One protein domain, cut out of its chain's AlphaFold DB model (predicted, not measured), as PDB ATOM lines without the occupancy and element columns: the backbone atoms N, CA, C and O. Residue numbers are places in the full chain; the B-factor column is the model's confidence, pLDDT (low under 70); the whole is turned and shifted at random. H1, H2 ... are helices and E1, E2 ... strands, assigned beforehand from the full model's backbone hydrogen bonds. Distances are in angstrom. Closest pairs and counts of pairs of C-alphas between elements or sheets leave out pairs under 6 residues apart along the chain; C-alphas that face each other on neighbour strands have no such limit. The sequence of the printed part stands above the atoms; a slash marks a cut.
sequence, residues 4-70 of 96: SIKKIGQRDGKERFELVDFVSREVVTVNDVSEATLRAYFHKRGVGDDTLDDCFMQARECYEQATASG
ATOM      1  N   SER A   4     300.438 280.950 323.034       83.62
ATOM      2  CA  SER A   4     299.578 279.918 322.459       83.62
ATOM      3  C   SER A   4     299.937 279.667 320.997       83.62
ATOM      4  O   SER A   4     300.384 280.566 320.281       83.62
ATOM      5  N   ILE A   5     299.771 278.418 320.559       87.75
ATOM      6  CA  ILE A   5     299.912 278.024 319.157       87.75
ATOM      7  C   ILE A   5     298.532 278.127 318.516       87.75
ATOM      8  O   ILE A   5     297.585 277.506 318.991       87.75
ATOM      9  N   LYS A   6     298.417 278.873 317.419       85.75
ATOM     10  CA  LYS A   6     297.180 278.979 316.643       85.75
ATOM     11  C   LYS A   6     297.434 278.547 315.208       85.75
ATOM     12  O   LYS A   6     298.390 278.989 314.579       85.75
ATOM     13  N   LYS A   7     296.597 277.652 314.680       85.06
ATOM     14  CA  LYS A   7     296.626 277.287 313.260       85.06
ATOM     15  C   LYS A   7     295.870 278.353 312.473       85.06
ATOM     16  O   LYS A   7     294.766 278.732 312.844       85.06
ATOM     17  N   ILE A   8     296.475 278.821 311.388       85.75
ATOM     18  CA  ILE A   8     295.937 279.907 310.550       85.75
ATOM     19  C   ILE A   8     295.538 279.435 309.157       85.75
ATOM     20  O   ILE A   8     294.868 280.152 308.421       85.75
ATOM     21  N   GLY A   9     295.959 278.231 308.771       85.94
ATOM     22  CA  GLY A   9     295.622 277.685 307.472       85.94
ATOM     23  C   GLY A   9     296.495 276.520 307.048       85.94
ATOM     24  O   GLY A   9     297.275 275.948 307.816       85.94
ATOM     25  N   GLN A  10     296.351 276.180 305.773       83.38
ATOM     26  CA  GLN A  10     297.165 275.191 305.088       83.38
ATOM     27  C   GLN A  10     297.601 275.766 303.741       83.38
ATOM     28  O   GLN A  10     296.788 276.301 302.990       83.38
ATOM     29  N   ARG A  11     298.893 275.652 303.424       81.50
ATOM     30  CA  ARG A  11     299.477 276.134 302.169       81.50
ATOM     31  C   ARG A  11     300.358 275.044 301.573       81.50
ATOM     32  O   ARG A  11     301.252 274.548 302.255       81.50
ATOM     33  N   ASP A  12     300.086 274.651 300.329       81.69
ATOM     34  CA  ASP A  12     300.792 273.558 299.636       81.69
ATOM     35  C   ASP A  12     300.758 272.229 300.424       81.69
ATOM     36  O   ASP A  12     301.758 271.520 300.539       81.69
ATOM     37  N   GLY A  13     299.618 271.926 301.056       79.94
ATOM     38  CA  GLY A  13     299.447 270.738 301.902       79.94
ATOM     39  C   GLY A  13     300.144 270.812 303.267       79.94
ATOM     40  O   GLY A  13     299.999 269.894 304.069       79.94
ATOM     41  N   LYS A  14     300.856 271.904 303.575       82.62
ATOM     42  CA  LYS A  14     301.554 272.104 304.850       82.62
ATOM     43  C   LYS A  14     300.762 273.022 305.767       82.62
ATOM     44  O   LYS A  14     300.339 274.101 305.353       82.62
ATOM     45  N   GLU A  15     300.581 272.597 307.010       85.56
ATOM     46  CA  GLU A  15     299.915 273.390 308.039       85.56
ATOM     47  C   GLU A  15     300.762 274.594 308.448       85.56
ATOM     48  O   GLU A  15     301.995 274.517 308.521       85.56
ATOM     49  N   ARG A  16     300.073 275.707 308.697       87.44
ATOM     50  CA  ARG A  16     300.669 276.989 309.046       87.44
ATOM     51  C   ARG A  16     300.143 277.440 310.393       87.44
ATOM     52  O   ARG A  16     298.937 277.389 310.643       87.44
ATOM     53  N   PHE A  17     301.071 277.859 311.241       88.00
ATOM     54  CA  PHE A  17     300.809 278.228 312.619       88.00
ATOM     55  C   PHE A  17     301.376 279.613 312.920       88.00
ATOM     56  O   PHE A  17     302.336 280.058 312.287       88.00
ATOM     57  N   GLU A  18     300.801 280.254 313.926       88.12
ATOM     58  CA  GLU A  18     301.273 281.482 314.546       88.12
ATOM     59  C   GLU A  18     301.424 281.280 316.062       88.12
ATOM     60  O   GLU A  18     300.723 280.460 316.663       88.12
ATOM     61  N   LEU A  19     302.355 282.009 316.678       85.62
ATOM     62  CA  LEU A  19     302.413 282.161 318.129       85.62
ATOM     63  C   LEU A  19     301.741 283.460 318.519       85.62
ATOM     64  O   LEU A  19     302.121 284.515 318.014       85.62
ATOM     65  N   VAL A  20     300.812 283.376 319.457       81.81
ATOM     66  CA  VAL A  20     300.128 284.536 320.024       81.81
ATOM     67  C   VAL A  20     300.553 284.678 321.481       81.81
ATOM     68  O   VAL A  20     300.580 283.694 322.220       81.81
ATOM     69  N   ASP A  21     300.921 285.885 321.896       81.06
ATOM     70  CA  ASP A  21     301.187 286.191 323.299       81.06
ATOM     71  C   ASP A  21     299.872 286.157 324.082       81.06
ATOM     72  O   ASP A  21     298.902 286.817 323.714       81.06
ATOM     73  N   PHE A  22     299.813 285.384 325.163       76.31
ATOM     74  CA  PHE A  22     298.576 285.205 325.922       76.31
ATOM     75  C   PHE A  22     298.141 286.489 326.642       76.31
ATOM     76  O   PHE A  22     296.947 286.730 326.817       76.31
ATOM     77  N   VAL A  23     299.104 287.319 327.053       76.44
ATOM     78  CA  VAL A  23     298.850 288.540 327.828       76.44
ATOM     79  C   VAL A  23     298.411 289.677 326.910       76.44
ATOM     80  O   VAL A  23     297.436 290.366 327.195       76.44
ATOM     81  N   SER A  24     299.117 289.850 325.800       79.56
ATOM     82  CA  SER A  24     298.971 290.993 324.894       79.56
ATOM     83  C   SER A  24     298.045 290.680 323.719       79.56
ATOM     84  O   SER A  24     297.616 291.586 323.015       79.56
ATOM     85  N   ARG A  25     297.731 289.394 323.498       73.56
ATOM     86  CA  ARG A  25     297.025 288.873 322.314       73.56
ATOM     87  C   ARG A  25     297.703 289.237 320.989       73.56
ATOM     88  O   ARG A  25     297.080 289.173 319.933       73.56
ATOM     89  N   GLU A  26     298.982 289.590 321.036       76.00
ATOM     90  CA  GLU A  26     299.761 289.984 319.868       76.00
ATOM     91  C   GLU A  26     300.401 288.769 319.199       76.00
ATOM     92  O   GLU A  26     300.887 287.849 319.861       76.00
ATOM     93  N   VAL A  27     300.438 288.780 317.868       77.62
ATOM     94  CA  VAL A  27     301.116 287.747 317.084       77.62
ATOM     95  C   VAL A  27     302.627 287.954 317.185       77.62
ATOM     96  O   VAL A  27     303.177 288.947 316.715       77.62
ATOM     97  N   VAL A  28     303.316 286.996 317.798       77.94
ATOM     98  CA  VAL A  28     304.760 287.045 318.076       77.94
ATOM     99  C   VAL A  28     305.584 286.517 316.896       77.94
ATOM    100  O   VAL A  28     306.764 286.837 316.747       77.94
ATOM    101  N   THR A  29     304.992 285.682 316.041       73.88
ATOM    102  CA  THR A  29     305.662 285.111 314.861       73.88
ATOM    103  C   THR A  29     305.364 285.880 313.585       73.88
ATOM    104  O   THR A  29     304.304 286.469 313.426       73.88
ATOM    105  N   VAL A  30     306.265 285.777 312.608       61.59
ATOM    106  CA  VAL A  30     306.071 286.327 311.261       61.59
ATOM    107  C   VAL A  30     305.068 285.459 310.482       61.59
ATOM    108  O   VAL A  30     305.479 284.678 309.636       61.59
ATOM    109  N   ASN A  31     303.783 285.552 310.840       62.69
ATOM    110  CA  ASN A  31     302.555 285.086 310.172       62.69
ATOM    111  C   ASN A  31     302.482 283.670 309.562       62.69
ATOM    112  O   ASN A  31     301.425 283.330 309.064       62.69
ATOM    113  N   ASP A  32     303.530 282.847 309.531       69.44
ATOM    114  CA  ASP A  32     303.512 281.590 308.777       69.44
ATOM    115  C   ASP A  32     304.693 280.678 309.160       69.44
ATOM    116  O   ASP A  32     305.700 280.584 308.452       69.44
ATOM    117  N   VAL A  33     304.602 279.989 310.301       83.25
ATOM    118  CA  VAL A  33     305.625 279.012 310.716       83.25
ATOM    119  C   VAL A  33     305.105 277.581 310.635       83.25
ATOM    120  O   VAL A  33     303.944 277.289 310.913       83.25
ATOM    121  N   SER A  34     305.976 276.666 310.208       86.75
ATOM    122  CA  SER A  34     305.673 275.232 310.159       86.75
ATOM    123  C   SER A  34     305.764 274.603 311.552       86.75
ATOM    124  O   SER A  34     306.583 275.032 312.368       86.75
ATOM    125  N   GLU A  35     305.010 273.523 311.786       87.56
ATOM    126  CA  GLU A  35     305.039 272.747 313.041       87.56
ATOM    127  C   GLU A  35     306.474 272.395 313.471       87.56
ATOM    128  O   GLU A  35     306.865 272.639 314.608       87.56
ATOM    129  N   ALA A  36     307.300 271.910 312.537       87.38
ATOM    130  CA  ALA A  36     308.690 271.536 312.807       87.38
ATOM    131  C   ALA A  36     309.535 272.703 313.358       87.38
ATOM    132  O   ALA A  36     310.370 272.508 314.242       87.38
ATOM    133  N   THR A  37     309.304 273.922 312.865       87.88
ATOM    134  CA  THR A  37     310.000 275.127 313.334       87.88
ATOM    135  C   THR A  37     309.587 275.472 314.762       87.88
ATOM    136  O   THR A  37     310.441 275.795 315.588       87.88
ATOM    137  N   LEU A  38     308.291 275.365 315.066       86.81
ATOM    138  CA  LEU A  38     307.760 275.599 316.407       86.81
ATOM    139  C   LEU A  38     308.231 274.534 317.400       86.81
ATOM    140  O   LEU A  38     308.730 274.889 318.466       86.81
ATOM    141  N   ARG A  39     308.185 273.250 317.027       88.94
ATOM    142  CA  ARG A  39     308.735 272.158 317.844       88.94
ATOM    143  C   ARG A  39     310.202 272.413 318.183       88.94
ATOM    144  O   ARG A  39     310.577 272.398 319.350       88.94
ATOM    145  N   ALA A  40     311.026 272.757 317.189       88.44
ATOM    146  CA  ALA A  40     312.436 273.076 317.410       88.44
ATOM    147  C   ALA A  40     312.642 274.299 318.328       88.44
ATOM    148  O   ALA A  40     313.596 274.333 319.107       88.44
ATOM    149  N   TYR A  41     311.770 275.307 318.245       86.50
ATOM    150  CA  TYR A  41     311.815 276.487 319.109       86.50
ATOM    151  C   TYR A  41     311.497 276.153 320.572       86.50
ATOM    152  O   TYR A  41     312.234 276.563 321.469       86.50
ATOM    153  N   PHE A  42     310.437 275.382 320.818       87.12
ATOM    154  CA  PHE A  42     310.012 275.020 322.169       87.12
ATOM    155  C   PHE A  42     310.888 273.935 322.806       87.12
ATOM    156  O   PHE A  42     311.188 274.027 323.996       87.12
ATOM    157  N   HIS A  43     311.421 272.995 322.020       88.12
ATOM    158  CA  HIS A  43     312.429 272.044 322.499       88.12
ATOM    159  C   HIS A  43     313.676 272.745 323.033       88.12
ATOM    160  O   HIS A  43     314.185 272.387 324.093       88.12
ATOM    161  N   LYS A  44     314.145 273.803 322.358       87.56
ATOM    162  CA  LYS A  44     315.271 274.620 322.852       87.56
ATOM    163  C   LYS A  44     314.977 275.301 324.192       87.56
ATOM    164  O   LYS A  44     315.911 275.729 324.864       87.56
ATOM    165  N   ARG A  45     313.703 275.418 324.568       85.31
ATOM    166  CA  ARG A  45     313.234 275.992 325.835       85.31
ATOM    167  C   ARG A  45     312.893 274.933 326.887       85.31
ATOM    168  O   ARG A  45     312.489 275.303 327.982       85.31
ATOM    169  N   GLY A  46     313.084 273.649 326.577       87.19
ATOM    170  CA  GLY A  46     312.828 272.542 327.498       87.19
ATOM    171  C   GLY A  46     311.363 272.116 327.590       87.19
ATOM    172  O   GLY A  46     310.998 271.445 328.550       87.19
ATOM    173  N   VAL A  47     310.521 272.495 326.624       86.94
ATOM    174  CA  VAL A  47     309.150 271.972 326.526       86.94
ATOM    175  C   VAL A  47     309.206 270.559 325.944       86.94
ATOM    176  O   VAL A  47     309.897 270.343 324.947       86.94
ATOM    177  N   GLY A  48     308.506 269.613 326.572       87.50
ATOM    178  CA  GLY A  48     308.433 268.225 326.111       87.50
ATOM    179  C   GLY A  48     307.492 268.037 324.919       87.50
ATOM    180  O   GLY A  48     306.545 268.806 324.746       87.50
ATOM    181  N   ASP A  49     307.742 266.992 324.126       87.69
ATOM    182  CA  ASP A  49     306.920 266.639 322.963       87.69
ATOM    183  C   ASP A  49     305.449 266.404 323.334       87.69
ATOM    184  O   ASP A  49     304.586 266.872 322.600       87.69
ATOM    185  N   ASP A  50     305.146 265.765 324.474       89.25
ATOM    186  CA  ASP A  50     303.760 265.508 324.903       89.25
ATOM    187  C   ASP A  50     302.950 266.805 325.046       89.25
ATOM    188  O   ASP A  50     301.840 266.923 324.539       89.25
ATOM    189  N   THR A  51     303.535 267.825 325.683       87.31
ATOM    190  CA  THR A  51     302.889 269.137 325.836       87.31
ATOM    191  C   THR A  51     302.695 269.829 324.491       87.31
ATOM    192  O   THR A  51     301.686 270.495 324.274       87.31
ATOM    193  N   LEU A  52     303.662 269.688 323.581       87.94
ATOM    194  CA  LEU A  52     303.552 270.266 322.248       87.94
ATOM    195  C   LEU A  52     302.468 269.580 321.425       87.94
ATOM    196  O   LEU A  52     301.742 270.275 320.718       87.94
ATOM    197  N   ASP A  53     302.344 268.260 321.526       90.88
ATOM    198  CA  ASP A  53     301.324 267.493 320.815       90.88
ATOM    199  C   ASP A  53     299.913 267.933 321.223       90.88
ATOM    200  O   ASP A  53     299.109 268.277 320.355       90.88
ATOM    201  N   ASP A  54     299.667 268.079 322.531       88.81
ATOM    202  CA  ASP A  54     298.419 268.630 323.074       88.81
ATOM    203  C   ASP A  54     298.129 270.038 322.521       88.81
ATOM    204  O   ASP A  54     297.030 270.315 322.032       88.81
ATOM    205  N   CYS A  55     299.131 270.926 322.507       87.06
ATOM    206  CA  CYS A  55     298.972 272.275 321.956       87.06
ATOM    207  C   CYS A  55     298.657 272.273 320.450       87.06
ATOM    208  O   CYS A  55     297.811 273.048 320.000       87.06
ATOM    209  N   PHE A  56     299.321 271.433 319.649       89.06
ATOM    210  CA  PHE A  56     299.043 271.336 318.212       89.06
ATOM    211  C   PHE A  56     297.676 270.713 317.933       89.06
ATOM    212  O   PHE A  56     296.988 271.152 317.010       89.06
ATOM    213  N   MET A  57     297.268 269.724 318.727       89.56
ATOM    214  CA  MET A  57     295.942 269.119 318.649       89.56
ATOM    215  C   MET A  57     294.851 270.161 318.914       89.56
ATOM    216  O   MET A  57     293.968 270.339 318.077       89.56
ATOM    217  N   GLN A  58     294.964 270.926 320.004       86.88
ATOM    218  CA  GLN A  58     294.034 272.016 320.317       86.88
ATOM    219  C   GLN A  58     294.011 273.091 319.221       86.88
ATOM    220  O   GLN A  58     292.942 273.539 318.810       86.88
ATOM    221  N   ALA A  59     295.177 273.476 318.691       87.06
ATOM    222  CA  ALA A  59     295.267 274.464 317.617       87.06
ATOM    223  C   ALA A  59     294.538 274.013 316.337       87.06
ATOM    224  O   ALA A  59     293.930 274.837 315.650       87.06
ATOM    225  N   ARG A  60     294.603 272.715 316.009       88.69
ATOM    226  CA  ARG A  60     293.873 272.120 314.879       88.69
ATOM    227  C   ARG A  60     292.373 272.108 315.139       88.69
ATOM    228  O   ARG A  60     291.635 272.593 314.287       88.69
ATOM    229  N   GLU A  61     291.955 271.649 316.314       87.31
ATOM    230  CA  GLU A  61     290.544 271.583 316.693       87.31
ATOM    231  C   GLU A  61     289.886 272.973 316.654       87.31
ATOM    232  O   GLU A  61     288.835 273.144 316.037       87.31
ATOM    233  N   CYS A  62     290.540 273.999 317.211       83.56
ATOM    234  CA  CYS A  62     290.053 275.377 317.134       83.56
ATOM    235  C   CYS A  62     289.930 275.882 315.691       83.56
ATOM    236  O   CYS A  62     288.963 276.566 315.360       83.56
ATOM    237  N   TYR A  63     290.892 275.559 314.821       84.56
ATOM    238  CA  TYR A  63     290.829 275.943 313.410       84.56
ATOM    239  C   TYR A  63     289.686 275.235 312.674       84.56
ATOM    240  O   TYR A  63     288.978 275.859 311.885       84.56
ATOM    241  N   GLU A  64     289.468 273.948 312.934       84.88
ATOM    242  CA  GLU A  64     288.354 273.195 312.354       84.88
ATOM    243  C   GLU A  64     287.003 273.740 312.825       84.88
ATOM    244  O   GLU A  64     286.124 273.962 312.000       84.88
ATOM    245  N   GLN A  65     286.852 274.069 314.110       81.19
ATOM    246  CA  GLN A  65     285.636 274.707 314.631       81.19
ATOM    247  C   GLN A  65     285.393 276.097 314.017       81.19
ATOM    248  O   GLN A  65     284.267 276.414 313.622       81.19
ATOM    249  N   ALA A  66     286.447 276.909 313.892       76.88
ATOM    250  CA  ALA A  66     286.369 278.242 313.299       76.88
ATOM    251  C   ALA A  66     286.042 278.200 311.799       76.88
ATOM    252  O   ALA A  66     285.354 279.080 311.299       76.88
ATOM    253  N   THR A  67     286.511 277.179 311.077       72.50
ATOM    254  CA  THR A  67     286.243 277.026 309.638       72.50
ATOM    255  C   THR A  67     284.928 276.306 309.341       72.50
ATOM    256  O   THR A  67     284.298 276.593 308.324       72.50
ATOM    257  N   ALA A  68     284.470 275.416 310.226       67.19
ATOM    258  CA  ALA A  68     283.179 274.737 310.109       67.19
ATOM    259  C   ALA A  68     281.982 275.665 310.384       67.19
ATOM    260  O   ALA A  68     280.885 275.401 309.895       67.19
ATOM    261  N   SER A  69     282.184 276.761 311.122       57.59
ATOM    262  CA  SER A  69     281.117 277.695 311.522       57.59
ATOM    263  C   SER A  69     280.818 278.809 310.500       57.59
ATOM    264  O   SER A  69     280.049 279.718 310.801       57.59
ATOM    265  N   GLY A  70     281.371 278.753 309.282       47.16
ATOM    266  CA  GLY A  70     281.335 279.887 308.344       47.16
ATOM    267  C   GLY A  70     282.434 280.913 308.657       47.16
ATOM    268  O   GLY A  70     283.185 280.704 309.607       47.16
TER     269      GLY A  70
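This is residues 4 to 70 of the 96 residues of an uncharacterized protein of Candidatus Latescibacteria bacterium (UniProt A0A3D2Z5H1). A twisted hairpin of two antiparallel strands, E1 and E2, packs through E1 on the long helix H2, while short H1 lies toward E2 and a tight turn folds the backbone back into H2. The printed part has 67 residues, with two named strands and two named helices in the order E1, E2, H1, H2 along the chain, and its class is mixed, helices and strands. The whole is compact, radius of gyration of the C-alphas 11.9 A, spanning 37 by 28 by 21 A.

Start at E1, residues 4 to 11, and E2, residues 14 to 21, antiparallel at 151 degrees; N 6 and O 18 are within hydrogen-bond range at 2.9 A. Look next at H2, residues 49 to 68: its closest C-alphas to E1 are Ala 59 and Lys 6, 5.0 A. H1, residues 35 to 43, comes closest to E2 at C-alphas 35 and 17, 6.9 A. H1 and H2, a helical hairpin, only just touch, with 3 pairs of C-alphas within 8 A, through H2's residues 49 to 52 alone; the closest C-alphas are Arg 39 and Leu 52, 7.1 A. They run opposite ways at a steep tilt of 39 degrees. E1 and H1 are apart. Every O i to N i+4 pair in H1 and H2 is within hydrogen-bond range.

Find C-alpha 4 at (299.578, 279.918, 322.459), where E1 begins its 20.6 A; E2 spans 23.2 A and H1 12.0 A. H2 runs 28.2 A to C-alpha 68 at (283.179, 274.737, 310.109).

The farthest C-alphas, Gly 46 and Gly 70, are 37.6 A apart. The printed part has no cut; the link from E2 to H1 is long, and pLDDT is under 70 at residues 30 to 32 and 68 to 70.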